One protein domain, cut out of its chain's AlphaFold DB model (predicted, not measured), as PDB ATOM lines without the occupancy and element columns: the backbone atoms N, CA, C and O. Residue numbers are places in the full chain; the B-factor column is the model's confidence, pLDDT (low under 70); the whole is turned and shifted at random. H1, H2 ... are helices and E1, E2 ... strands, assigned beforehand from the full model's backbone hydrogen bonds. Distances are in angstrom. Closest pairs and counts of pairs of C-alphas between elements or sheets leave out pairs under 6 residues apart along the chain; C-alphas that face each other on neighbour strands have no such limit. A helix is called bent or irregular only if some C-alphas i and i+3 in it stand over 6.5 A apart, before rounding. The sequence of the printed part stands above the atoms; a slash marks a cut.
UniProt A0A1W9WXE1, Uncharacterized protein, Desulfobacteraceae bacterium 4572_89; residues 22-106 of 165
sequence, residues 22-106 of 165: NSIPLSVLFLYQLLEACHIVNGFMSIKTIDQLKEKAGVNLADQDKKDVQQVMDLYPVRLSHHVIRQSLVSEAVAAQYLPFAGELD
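Overview. This is residues 22 to 106 of the 165 residues of an uncharacterized protein of Desulfobacteraceae bacterium 4572_89 (UniProt A0A1W9WXE1). A small, mostly helical body has a short antiparallel ladder, E2 and E3, along one side, with H3 and H6 packed together at one end of the long axis and H1, preceded by E1, at the other. Between these ends H4 lies near the middle and packs on H1, H2 and H5, folding back into H5 as a helical hairpin. The printed part has 85 residues with six named helices and three named strands, in the order E1 H1 E2 H2 H3 E3 H4 H5 H6; E1 pairs with no named strand. The whole is only just compact, close to loose, with a radius of gyration of the C-alphas of 13.9 A, and spans 39 by 30 by 20 A.

Arrangement. Strands E2, residues 44 to 47, and E3, residues 78 to 81, are antiparallel neighbours at 151 degrees, with N 45 and O 80 at 2.8 A and N 80 and O 45 at 2.9 A, both within hydrogen-bond range. H2, residues 50 to 57, follows E2 in the chain, and the two have 1 pair of C-alphas within 8 A, the closest, those of Ile 47 and Leu 53, 6.2 A apart. H4, residues 82 to 90, is the hub, touching three other helices. It touches H2 about perpendicular, at 87 degrees, closest at the C-alphas of Ala 57 and Ile 85, 5.5 A. H4 and H5, residues 92 to 98, form a helical hairpin: they touch and run opposite ways at a shallow tilt of 33 degrees, only just short of steep, with the C-alphas of Ser 88 and Ala 95 closest at 4.2 A. H1, residues 28 to 38, touches H4, opposite ways at a shallow tilt of 35.0 degrees, only just short of steep; the C-alphas of Val 28 and Val 90 are closest, at 6.2 A. H3, residues 63 to 75, only just touches H2, with 3 pairs of C-alphas within 8 A, through its residues 66 to 70 alone; the closest are those of Ile 50 and Gln 70, 6.4 A, and the two helices are about perpendicular, at 85 degrees. H6, residues 102 to 105, touches H3, with the C-alphas of Val 69 and Ala 102 closest at 4.9 A, and is apart from H5. In H1, H2 and H5 every O i to N i+4 pair is within hydrogen-bond range, in H3 7 of 9 and in H4 4 of 5, and H6 is too short for such a pair.

Along the chain. E1, residues 24 to 27, begins at C-alpha 24 (12.357, -13.900, -3.621), measures 9.8 A and meets H1 only through their link. H1 measures 15.2 A, H4 13.2 A, H5 10.1 A and H2 9.9 A. E2 is 9.8 A long and E3 10.3 A. H3, the longest helix at 19.4 A, starts at C-alpha 63 (25.566, -43.631, -0.134) and is only just irregular, with C-alphas 64 and 67 6.7 A apart. H6, 6.1 A, ends at C-alpha 105 (19.084, -52.612, -12.872).

Size, cuts and confidence. The C-alphas of Ser 23 and Leu 75, the two farthest apart, are 43.0 A apart. The printed part has no cut, and the links between named elements are tight. Its mean pLDDT is 90.1, and no printed residue is under 70.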
ATOM      1  N   ASN A  22      16.265 -16.430  -0.728       85.44
ATOM      2  CA  ASN A  22      16.242 -15.260   0.166       85.44
ATOM      3  C   ASN A  22      14.898 -14.500   0.131       85.44
ATOM      4  O   ASN A  22      14.865 -13.281  -0.011       85.44
ATOM      5  N   SER A  23      13.786 -15.240   0.214       87.19
ATOM      6  CA  SER A  23      12.406 -14.716   0.158       87.19
ATOM      7  C   SER A  23      11.943 -14.164  -1.199       87.19
ATOM      8  O   SER A  23      10.825 -13.664  -1.296       87.19
ATOM      9  N   ILE A  24      12.743 -14.292  -2.261       86.25
ATOM     10  CA  ILE A  24      12.357 -13.900  -3.621       86.25
ATOM     11  C   ILE A  24      11.854 -15.143  -4.372       86.25
ATOM     12  O   ILE A  24      12.639 -16.073  -4.587       86.25
ATOM     13  N   PRO A  25      10.572 -15.192  -4.787       84.62
ATOM     14  CA  PRO A  25      10.072 -16.265  -5.631       84.62
ATOM     15  C   PRO A  25      10.596 -16.083  -7.057       84.62
ATOM     16  O   PRO A  25      10.309 -15.096  -7.732       84.62
ATOM     17  N   LEU A  26      11.349 -17.063  -7.535       83.50
ATOM     18  CA  LEU A  26      11.857 -17.128  -8.895       83.50
ATOM     19  C   LEU A  26      11.105 -18.203  -9.671       83.50
ATOM     20  O   LEU A  26      10.891 -19.325  -9.200       83.50
ATOM     21  N   SER A  27      10.704 -17.857 -10.892       87.00
ATOM     22  CA  SER A  27      10.154 -18.845 -11.813       87.00
ATOM     23  C   SER A  27      11.262 -19.770 -12.318       87.00
ATOM     24  O   SER A  27      12.396 -19.340 -12.537       87.00
ATOM     25  N   VAL A  28      10.917 -21.030 -12.584       84.31
ATOM     26  CA  VAL A  28      11.825 -21.990 -13.232       84.31
ATOM     27  C   VAL A  28      12.357 -21.468 -14.574       84.31
ATOM     28  O   VAL A  28      13.518 -21.692 -14.897       84.31
ATOM     29  N   LEU A  29      11.552 -20.706 -15.328       84.94
ATOM     30  CA  LEU A  29      12.002 -20.093 -16.582       84.94
ATOM     31  C   LEU A  29      13.099 -19.049 -16.366       84.94
ATOM     32  O   LEU A  29      14.056 -18.999 -17.134       84.94
ATOM     33  N   PHE A  30      12.976 -18.229 -15.321       87.69
ATOM     34  CA  PHE A  30      14.008 -17.254 -14.984       87.69
ATOM     35  C   PHE A  30      15.308 -17.949 -14.568       87.69
ATOM     36  O   PHE A  30      16.382 -17.574 -15.032       87.69
ATOM     37  N   LEU A  31      15.211 -19.006 -13.754       85.38
ATOM     38  CA  LEU A  31      16.371 -19.800 -13.352       85.38
ATOM     39  C   LEU A  31      17.056 -20.454 -14.558       85.38
ATOM     40  O   LEU A  31      18.276 -20.399 -14.672       85.38
ATOM     41  N   TYR A  32      16.281 -21.015 -15.486       86.75
ATOM     42  CA  TYR A  32      16.814 -21.562 -16.730       86.75
ATOM     43  C   TYR A  32      17.568 -20.505 -17.550       86.75
ATOM     44  O   TYR A  32      18.688 -20.756 -17.992       86.75
ATOM     45  N   GLN A  33      16.996 -19.307 -17.701       88.12
ATOM     46  CA  GLN A  33      17.650 -18.216 -18.424       88.12
ATOM     47  C   GLN A  33      18.962 -17.790 -17.754       88.12
ATOM     48  O   GLN A  33      19.944 -17.507 -18.439       88.12
ATOM     49  N   LEU A  34      18.995 -17.773 -16.420       88.75
ATOM     50  CA  LEU A  34      20.203 -17.483 -15.655       88.75
ATOM     51  C   LEU A  34      21.267 -18.572 -15.860       88.75
ATOM     52  O   LEU A  34      22.430 -18.246 -16.080       88.75
ATOM     53  N   LEU A  35      20.876 -19.849 -15.868       87.00
ATOM     54  CA  LEU A  35      21.787 -20.957 -16.168       87.00
ATOM     55  C   LEU A  35      22.357 -20.866 -17.590       87.00
ATOM     56  O   LEU A  35      23.549 -21.091 -17.766       87.00
ATOM     57  N   GLU A  36      21.550 -20.520 -18.594       85.75
ATOM     58  CA  GLU A  36      22.040 -20.303 -19.967       85.75
ATOM     59  C   GLU A  36      23.004 -19.106 -20.049       85.75
ATOM     60  O   GLU A  36      24.027 -19.185 -20.728       85.75
ATOM     61  N   ALA A  37      22.740 -18.022 -19.313       87.94
ATOM     62  CA  ALA A  37      23.621 -16.854 -19.281       87.94
ATOM     63  C   ALA A  37      24.959 -17.134 -18.569       87.94
ATOM     64  O   ALA A  37      26.006 -16.664 -19.013       87.94
ATOM     65  N   CYS A  38      24.941 -17.897 -17.473       84.62
ATOM     66  CA  CYS A  38      26.144 -18.216 -16.704       84.62
ATOM     67  C   CYS A  38      26.961 -19.362 -17.322       84.62
ATOM     68  O   CYS A  38      28.183 -19.384 -17.189       84.62
ATOM     69  N   HIS A  39      26.316 -20.337 -17.967       75.12
ATOM     70  CA  HIS A  39      26.965 -21.536 -18.508       75.12
ATOM     71  C   HIS A  39      26.889 -21.547 -20.042       75.12
ATOM     72  O   HIS A  39      26.161 -22.346 -20.632       75.12
ATOM     73  N   ILE A  40      27.707 -20.710 -20.684       76.56
ATOM     74  CA  ILE A  40      27.736 -20.495 -22.150       76.56
ATOM     75  C   ILE A  40      28.268 -21.721 -22.926       76.56
ATOM     76  O   ILE A  40      28.179 -21.800 -24.151       76.56
ATOM     77  N   VAL A  41      28.833 -22.708 -22.226       81.06
ATOM     78  CA  VAL A  41      29.439 -23.880 -22.862       81.06
ATOM     79  C   VAL A  41      28.375 -24.713 -23.577       81.06
ATOM     80  O   VAL A  41      27.362 -25.120 -22.999       81.06
ATOM     81  N   ASN A  42      28.655 -24.989 -24.849       83.38
ATOM     82  CA  ASN A  42      27.908 -25.899 -25.703       83.38
ATOM     83  C   ASN A  42      28.740 -27.156 -25.967       83.38
ATOM     84  O   ASN A  42      29.967 -27.115 -25.952       83.38
ATOM     85  N   GLY A  43      28.065 -28.275 -26.218       89.56
ATOM     86  CA  GLY A  43      28.706 -29.561 -26.485       89.56
ATOM     87  C   GLY A  43      28.113 -30.698 -25.663       89.56
ATOM     88  O   GLY A  43      27.104 -30.531 -24.969       89.56
ATOM     89  N   PHE A  44      28.750 -31.860 -25.767       91.62
ATOM     90  CA  PHE A  44      28.386 -33.087 -25.069       91.62
ATOM     91  C   PHE A  44      29.609 -33.718 -24.410       91.62
ATOM     92  O   PHE A  44      30.734 -33.562 -24.880       91.62
ATOM     93  N   MET A  45      29.376 -34.462 -23.338       92.81
ATOM     94  CA  MET A  45      30.413 -35.155 -22.590       92.81
ATOM     95  C   MET A  45      29.928 -36.519 -22.119       92.81
ATOM     96  O   MET A  45      28.738 -36.718 -21.865       92.81
ATOM     97  N   SER A  46      30.867 -37.450 -21.987       93.75
ATOM     98  CA  SER A  46      30.619 -38.738 -21.348       93.75
ATOM     99  C   SER A  46      30.930 -38.643 -19.860       93.75
ATOM    100  O   SER A  46      31.999 -38.163 -19.488       93.75
ATOM    101  N   ILE A  47      30.010 -39.117 -19.026       94.56
ATOM    102  CA  ILE A  47      30.162 -39.162 -17.569       94.56
ATOM    103  C   ILE A  47      30.383 -40.620 -17.183       94.56
ATOM    104  O   ILE A  47      29.561 -41.475 -17.505       94.56
ATOM    105  N   LYS A  48      31.507 -40.912 -16.531       94.69
ATOM    106  CA  LYS A  48      31.911 -42.290 -16.210       94.69
ATOM    107  C   LYS A  48      31.828 -42.612 -14.726       94.69
ATOM    108  O   LYS A  48      31.697 -43.776 -14.376       94.69
ATOM    109  N   THR A  49      31.900 -41.604 -13.863       96.38
ATOM    110  CA  THR A  49      31.889 -41.800 -12.410       96.38
ATOM    111  C   THR A  49      30.801 -40.975 -11.742       96.38
ATOM    112  O   THR A  49      30.374 -39.936 -12.259       96.38
ATOM    113  N   ILE A  50      30.379 -41.408 -10.560       95.19
ATOM    114  CA  ILE A  50      29.414 -40.665  -9.738       95.19
ATOM    115  C   ILE A  50      29.939 -39.296  -9.329       95.19
ATOM    116  O   ILE A  50      29.170 -38.341  -9.310       95.19
ATOM    117  N   ASP A  51      31.237 -39.168  -9.060       94.38
ATOM    118  CA  ASP A  51      31.823 -37.869  -8.728       94.38
ATOM    119  C   ASP A  51      31.683 -36.886  -9.895       94.38
ATOM    120  O   ASP A  51      31.285 -35.743  -9.688       94.38
ATOM    121  N   GLN A  52      31.896 -37.351 -11.133       95.06
ATOM    122  CA  GLN A  52      31.634 -36.543 -12.326       95.06
ATOM    123  C   GLN A  52      30.142 -36.227 -12.477       95.06
ATOM    124  O   GLN A  52      29.790 -35.113 -12.859       95.06
ATOM    125  N   LEU A  53      29.253 -37.178 -12.176       93.31
ATOM    126  CA  LEU A  53      27.808 -36.952 -12.235       93.31
ATOM    127  C   LEU A  53      27.366 -35.884 -11.222       93.31
ATOM    128  O   LEU A  53      26.587 -34.994 -11.563       93.31
ATOM    129  N   LYS A  54      27.913 -35.924 -10.006       92.56
ATOM    130  CA  LYS A  54      27.682 -34.925  -8.960       92.56
ATOM    131  C   LYS A  54      28.234 -33.561  -9.359       92.56
ATOM    132  O   LYS A  54      27.513 -32.571  -9.285       92.56
ATOM    133  N   GLU A  55      29.486 -33.509  -9.804       92.50
ATOM    134  CA  GLU A  55      30.163 -32.266 -10.185       92.50
ATOM    135  C   GLU A  55      29.478 -31.587 -11.378       92.50
ATOM    136  O   GLU A  55      29.267 -30.376 -11.367       92.50
ATOM    137  N   LYS A  56      29.126 -32.355 -12.416       89.94
ATOM    138  CA  LYS A  56      28.622 -31.800 -13.679       89.94
ATOM    139  C   LYS A  56      27.110 -31.632 -13.709       89.94
ATOM    140  O   LYS A  56      26.647 -30.664 -14.298       89.94
ATOM    141  N   ALA A  57      26.350 -32.552 -13.117       87.75
ATOM    142  CA  ALA A  57      24.887 -32.557 -13.186       87.75
ATOM    143  C   ALA A  57      24.195 -32.230 -11.852       87.75
ATOM    144  O   ALA A  57      22.969 -32.223 -11.798       87.75
ATOM    145  N   GLY A  58      24.948 -31.952 -10.782       86.06
ATOM    146  CA  GLY A  58      24.385 -31.580  -9.479       86.06
ATOM    147  C   GLY A  58      23.646 -32.718  -8.770       86.06
ATOM    148  O   GLY A  58      22.895 -32.470  -7.829       86.06
ATOM    149  N   VAL A  59      23.837 -33.964  -9.213       85.69
ATOM    150  CA  VAL A  59      23.156 -35.129  -8.642       85.69
ATOM    151  C   VAL A  59      23.769 -35.467  -7.287       85.69
ATOM    152  O   VAL A  59      24.966 -35.736  -7.185       85.69
ATOM    153  N   ASN A  60      22.940 -35.492  -6.246       86.50
ATOM    154  CA  ASN A  60      23.351 -35.902  -4.911       86.50
ATOM    155  C   ASN A  60      22.637 -37.201  -4.528       86.50
ATOM    156  O   ASN A  60      21.439 -37.193  -4.256       86.50
ATOM    157  N   LEU A  61      23.376 -38.310  -4.547       85.94
ATOM    158  CA  LEU A  61      22.864 -39.648  -4.245       85.94
ATOM    159  C   LEU A  61      23.154 -40.017  -2.790       85.94
ATOM    160  O   LEU A  61      24.225 -39.686  -2.268       85.94
ATOM    161  N   ALA A  62      22.235 -40.757  -2.168       87.69
ATOM    162  CA  ALA A  62      22.500 -41.424  -0.900       87.69
ATOM    163  C   ALA A  62      23.606 -42.477  -1.078       87.69
ATOM    164  O   ALA A  62      23.728 -43.077  -2.146       87.69
ATOM    165  N   ASP A  63      24.411 -42.722  -0.040       84.75
ATOM    166  CA  ASP A  63      25.566 -43.631  -0.134       84.75
ATOM    167  C   ASP A  63      25.184 -45.049  -0.575       84.75
ATOM    168  O   ASP A  63      25.917 -45.676  -1.337       84.75
ATOM    169  N   GLN A  64      24.009 -45.517  -0.153       85.25
ATOM    170  CA  GLN A  64      23.446 -46.813  -0.531       85.25
ATOM    171  C   GLN A  64      23.187 -46.942  -2.043       85.25
ATOM    172  O   GLN A  64      23.453 -47.995  -2.611       85.25
ATOM    173  N   ASP A  65      22.767 -45.861  -2.708       89.81
ATOM    174  CA  ASP A  65      22.405 -45.879  -4.130       89.81
ATOM    175  C   ASP A  65      23.626 -45.687  -5.036       89.81
ATOM    176  O   ASP A  65      23.574 -45.970  -6.232       89.81
ATOM    177  N   LYS A  66      24.751 -45.203  -4.487       92.69
ATOM    178  CA  LYS A  66      25.960 -44.935  -5.278       92.69
ATOM    179  C   LYS A  66      26.465 -46.197  -5.965       92.69
ATOM    180  O   LYS A  66      26.791 -46.165  -7.142       92.69
ATOM    181  N   LYS A  67      26.526 -47.327  -5.264       95.38
ATOM    182  CA  LYS A  67      27.040 -48.559  -5.873       95.38
ATOM    183  C   LYS A  67      26.190 -48.988  -7.074       95.38
ATOM    184  O   LYS A  67      26.734 -49.271  -8.139       95.38
ATOM    185  N   ASP A  68      24.874 -48.960  -6.907       95.31
ATOM    186  CA  ASP A  68      23.928 -49.407  -7.926       95.31
ATOM    187  C   ASP A  68      23.897 -48.442  -9.113       95.31
ATOM    188  O   ASP A  68      23.949 -48.871 -10.262       95.31
ATOM    189  N   VAL A  69      23.912 -47.128  -8.866       95.12
ATOM    190  CA  VAL A  69      23.985 -46.135  -9.947       95.12
ATOM    191  C   VAL A  69      25.312 -46.228 -10.704       95.12
ATOM    192  O   VAL A  69      25.305 -46.103 -11.927       95.12
ATOM    193  N   GLN A  70      26.441 -46.501 -10.042       96.19
ATOM    194  CA  GLN A  70      27.705 -46.730 -10.752       96.19
ATOM    195  C   GLN A  70      27.599 -47.961 -11.658       96.19
ATOM    196  O   GLN A  70      27.950 -47.879 -12.832       96.19
ATOM    197  N   GLN A  71      27.026 -49.058 -11.158       95.12
ATOM    198  CA  GLN A  71      26.780 -50.256 -11.962       95.12
ATOM    199  C   GLN A  71      25.869 -49.961 -13.167       95.12
ATOM    200  O   GLN A  71      26.142 -50.427 -14.274       95.12
ATOM    201  N   VAL A  72      24.821 -49.149 -12.990       93.12
ATOM    202  CA  VAL A  72      23.970 -48.665 -14.092       93.12
ATOM    203  C   VAL A  72      24.789 -47.893 -15.115       93.12
ATOM    204  O   VAL A  72      24.596 -48.103 -16.304       93.12
ATOM    205  N   MET A  73      25.691 -47.008 -14.693       93.81
ATOM    206  CA  MET A  73      26.517 -46.206 -15.602       93.81
ATOM    207  C   MET A  73      27.544 -47.046 -16.369       93.81
ATOM    208  O   MET A  73      27.838 -46.733 -17.527       93.81
ATOM    209  N   ASP A  74      28.059 -48.104 -15.744       92.62
ATOM    210  CA  ASP A  74      28.999 -49.044 -16.357       92.62
ATOM    211  C   ASP A  74      28.300 -49.922 -17.406       92.62
ATOM    212  O   ASP A  74      28.841 -50.153 -18.490       92.62
ATOM    213  N   LEU A  75      27.073 -50.368 -17.114       90.44
ATOM    214  CA  LEU A  75      26.227 -51.100 -18.060       90.44
ATOM    215  C   LEU A  75      25.683 -50.181 -19.157       90.44
ATOM    216  O   LEU A  75      25.665 -50.539 -20.328       90.44
ATOM    217  N   TYR A  76      25.239 -48.984 -18.795       90.38
ATOM    218  CA  TYR A  76      24.521 -48.061 -19.661       90.38
ATOM    219  C   TYR A  76      25.236 -46.707 -19.695       90.38
ATOM    220  O   TYR A  76      24.950 -45.828 -18.867       90.38
ATOM    221  N   PRO A  77      26.129 -46.500 -20.685       91.94
ATOM    222  CA  PRO A  77      26.957 -45.309 -20.759       91.94
ATOM    223  C   PRO A  77      26.153 -44.020 -20.638       91.94
ATOM    224  O   PRO A  77      25.073 -43.864 -21.216       91.94
ATOM    225  N   VAL A  78      26.706 -43.053 -19.912       93.00
ATOM    226  CA  VAL A  78      26.110 -41.726 -19.766       93.00
ATOM    227  C   VAL A  78      26.781 -40.762 -20.724       93.00
ATOM    228  O   VAL A  78      27.986 -40.527 -20.645       93.00
ATOM    229  N   ARG A  79      25.985 -40.150 -21.599       93.44
ATOM    230  CA  ARG A  79      26.408 -39.021 -22.425       93.44
ATOM    231  C   ARG A  79      25.370 -37.926 -22.314       93.44
ATOM    232  O   ARG A  79      24.201 -38.176 -22.599       93.44
ATOM    233  N   LEU A  80      25.797 -36.744 -21.886       94.50
ATOM    234  CA  LEU A  80      24.935 -35.588 -21.657       94.50
ATOM    235  C   LEU A  80      25.452 -34.384 -22.433       94.50
ATOM    236  O   LEU A  80      26.660 -34.219 -22.600       94.50
ATOM    237  N   SER A  81      24.539 -33.524 -22.876       94.31
ATOM    238  CA  SER A  81      24.881 -32.192 -23.364       94.31
ATOM    239  C   SER A  81      24.789 -31.177 -22.233       94.31
ATOM    240  O   SER A  81      24.019 -31.359 -21.287       94.31
ATOM    241  N   HIS A  82      25.530 -30.075 -22.345       92.31
ATOM    242  CA  HIS A  82      25.426 -28.980 -21.374       92.31
ATOM    243  C   HIS A  82      23.998 -28.424 -21.281       92.31
ATOM    244  O   HIS A  82      23.528 -28.106 -20.192       92.31
ATOM    245  N   HIS A  83      23.280 -28.386 -22.405       92.19
ATOM    246  CA  HIS A  83      21.879 -27.981 -22.438       92.19
ATOM    247  C   HIS A  83      20.981 -28.925 -21.627       92.19
ATOM    248  O   HIS A  83      20.187 -28.463 -20.810       92.19
ATOM    249  N   VAL A  84      21.138 -30.245 -21.793       93.19
ATOM    250  CA  VAL A  84      20.365 -31.225 -21.015       93.19
ATOM    251  C   VAL A  84      20.691 -31.128 -19.533       93.19
ATOM    252  O   VAL A  84      19.770 -31.124 -18.730       93.19
ATOM    253  N   ILE A  85      21.963 -30.958 -19.164       92.38
ATOM    254  CA  ILE A  85      22.361 -30.746 -17.766       92.38
ATOM    255  C   ILE A  85      21.607 -29.554 -17.159       92.38
ATOM    256  O   ILE A  85      20.982 -29.699 -16.112       92.38
ATOM    257  N   ARG A  86      21.600 -28.394 -17.830       90.88
ATOM    258  CA  ARG A  86      20.888 -27.194 -17.349       90.88
ATOM    259  C   ARG A  86      19.385 -27.430 -17.214       90.88
ATOM    260  O   ARG A  86      18.791 -27.020 -16.222       90.88
ATOM    261  N   GLN A  87      18.780 -28.109 -18.184       90.94
ATOM    262  CA  GLN A  87      17.358 -28.452 -18.147       90.94
ATOM    263  C   GLN A  87      17.032 -29.437 -17.014       90.94
ATOM    264  O   GLN A  87      16.041 -29.252 -16.313       90.94
ATOM    265  N   SER A  88      17.880 -30.438 -16.776       91.44
ATOM    266  CA  SER A  88      17.715 -31.403 -15.683       91.44
ATOM    267  C   SER A  88      17.803 -30.756 -14.298       91.44
ATOM    268  O   SER A  88      17.139 -31.227 -13.381       91.44
ATOM    269  N   LEU A  89      18.551 -29.657 -14.135       87.62
ATOM    270  CA  LEU A  89      18.618 -28.920 -12.862       87.62
ATOM    271  C   LEU A  89      17.298 -28.232 -12.487       87.62
ATOM    272  O   LEU A  89      17.065 -27.952 -11.314       87.62
ATOM    273  N   VAL A  90      16.445 -27.936 -13.470       88.12
ATOM    274  CA  VAL A  90      15.209 -27.165 -13.263       88.12
ATOM    275  C   VAL A  90      13.935 -27.943 -13.603       88.12
ATOM    276  O   VAL A  90      12.835 -27.479 -13.305       88.12
ATOM    277  N   SER A  91      14.068 -29.123 -14.215       88.81
ATOM    278  CA  SER A  91      12.961 -29.978 -14.635       88.81
ATOM    279  C   SER A  91      13.213 -31.435 -14.264       88.81
ATOM    280  O   SER A  91      14.054 -32.119 -14.849       88.81
ATOM    281  N   GLU A  92      12.402 -31.931 -13.332       87.88
ATOM    282  CA  GLU A  92      12.421 -33.324 -12.886       87.88
ATOM    283  C   GLU A  92      12.103 -34.299 -14.026       87.88
ATOM    284  O   GLU A  92      12.749 -35.332 -14.154       87.88
ATOM    285  N   ALA A  93      11.175 -33.942 -14.918       91.81
ATOM    286  CA  ALA A  93      10.838 -34.770 -16.075       91.81
ATOM    287  C   ALA A  93      12.031 -34.933 -17.032       91.81
ATOM    288  O   ALA A  93      12.282 -36.023 -17.544       91.81
ATOM    289  N   VAL A  94      12.805 -33.860 -17.242       92.69
ATOM    290  CA  VAL A  94      14.022 -33.924 -18.066       92.69
ATOM    291  C   VAL A  94      15.114 -34.704 -17.338       92.69
ATOM    292  O   VAL A  94      15.791 -35.527 -17.950       92.69
ATOM    293  N   ALA A  95      15.280 -34.492 -16.032       93.44
ATOM    294  CA  ALA A  95      16.201 -35.270 -15.209       93.44
ATOM    295  C   ALA A  95      15.910 -36.777 -15.299       93.44
ATOM    296  O   ALA A  95      16.813 -37.540 -15.632       93.44
ATOM    297  N   ALA A  96      14.654 -37.191 -15.121       93.06
ATOM    298  CA  ALA A  96      14.237 -38.590 -15.198       93.06
ATOM    299  C   ALA A  96      14.527 -39.225 -16.568       93.06
ATOM    300  O   ALA A  96      14.858 -40.405 -16.655       93.06
ATOM    301  N   GLN A  97      14.446 -38.452 -17.655       94.12
ATOM    302  CA  GLN A  97      14.715 -38.968 -18.998       94.12
ATOM    303  C   GLN A  97      16.205 -39.250 -19.260       94.12
ATOM    304  O   GLN A  97      16.516 -40.125 -20.076       94.12
ATOM    305  N   TYR A  98      17.128 -38.524 -18.617       95.19
ATOM    306  CA  TYR A  98      18.550 -38.509 -18.998       95.19
ATOM    307  C   TYR A  98      19.541 -38.860 -17.880       95.19
ATOM    308  O   TYR A  98      20.652 -39.313 -18.178       95.19
ATOM    309  N   LEU A  99      19.192 -38.689 -16.607       95.44
ATOM    310  CA  LEU A  99      20.078 -38.993 -15.481       95.44
ATOM    311  C   LEU A  99      19.900 -40.447 -15.026       95.44
ATOM    312  O   LEU A  99      18.768 -40.924 -14.993       95.44
ATOM    313  N   PRO A 100      20.996 -41.164 -14.722       94.69
ATOM    314  CA  PRO A 100      20.918 -42.572 -14.357       94.69
ATOM    315  C   PRO A 100      20.296 -42.759 -12.968       94.69
ATOM    316  O   PRO A 100      20.494 -41.922 -12.083       94.69
ATOM    317  N   PHE A 101      19.596 -43.872 -12.762       93.25
ATOM    318  CA  PHE A 101      18.995 -44.230 -11.472       93.25
ATOM    319  C   PHE A 101      19.047 -45.743 -11.219       93.25
ATOM    320  O   PHE A 101      19.046 -46.537 -12.155       93.25
ATOM    321  N   ALA A 102      19.072 -46.154  -9.946       92.88
ATOM    322  CA  ALA A 102      19.292 -47.551  -9.548       92.88
ATOM    323  C   ALA A 102      18.248 -48.537 -10.113       92.88
ATOM    324  O   ALA A 102      18.581 -49.670 -10.446       92.88
ATOM    325  N   GLY A 103      17.000 -48.088 -10.294       90.62
ATOM    326  CA  GLY A 103      15.918 -48.902 -10.859       90.62
ATOM    327  C   GLY A 103      16.159 -49.386 -12.294       90.62
ATOM    328  O   GLY A 103      15.471 -50.293 -12.742       90.62
ATOM    329  N   GLU A 104      17.151 -48.850 -13.012       90.00
ATOM    330  CA  GLU A 104      17.555 -49.375 -14.325       90.00
ATOM    331  C   GLU A 104      18.221 -50.760 -14.263       90.00
ATOM    332  O   GLU A 104      18.433 -51.366 -15.313       90.00
ATOM    333  N   LEU A 105      18.587 -51.246 -13.070       90.31
ATOM    334  CA  LEU A 105      19.084 -52.612 -12.872       90.31
ATOM    335  C   LEU A 105      17.964 -53.656 -12.830       90.31
ATOM    336  O   LEU A 105      18.267 -54.848 -12.867       90.31
ATOM    337  N   ASP A 106      16.701 -53.231 -12.741       89.31
ATOM    338  CA  ASP A 106      15.564 -54.143 -12.793       89.31
ATOM    339  C   ASP A 106      15.533 -54.846 -14.164       89.31
ATOM    340  O   ASP A 106      15.407 -54.178 -15.194       89.31
TER     341      ASP A 106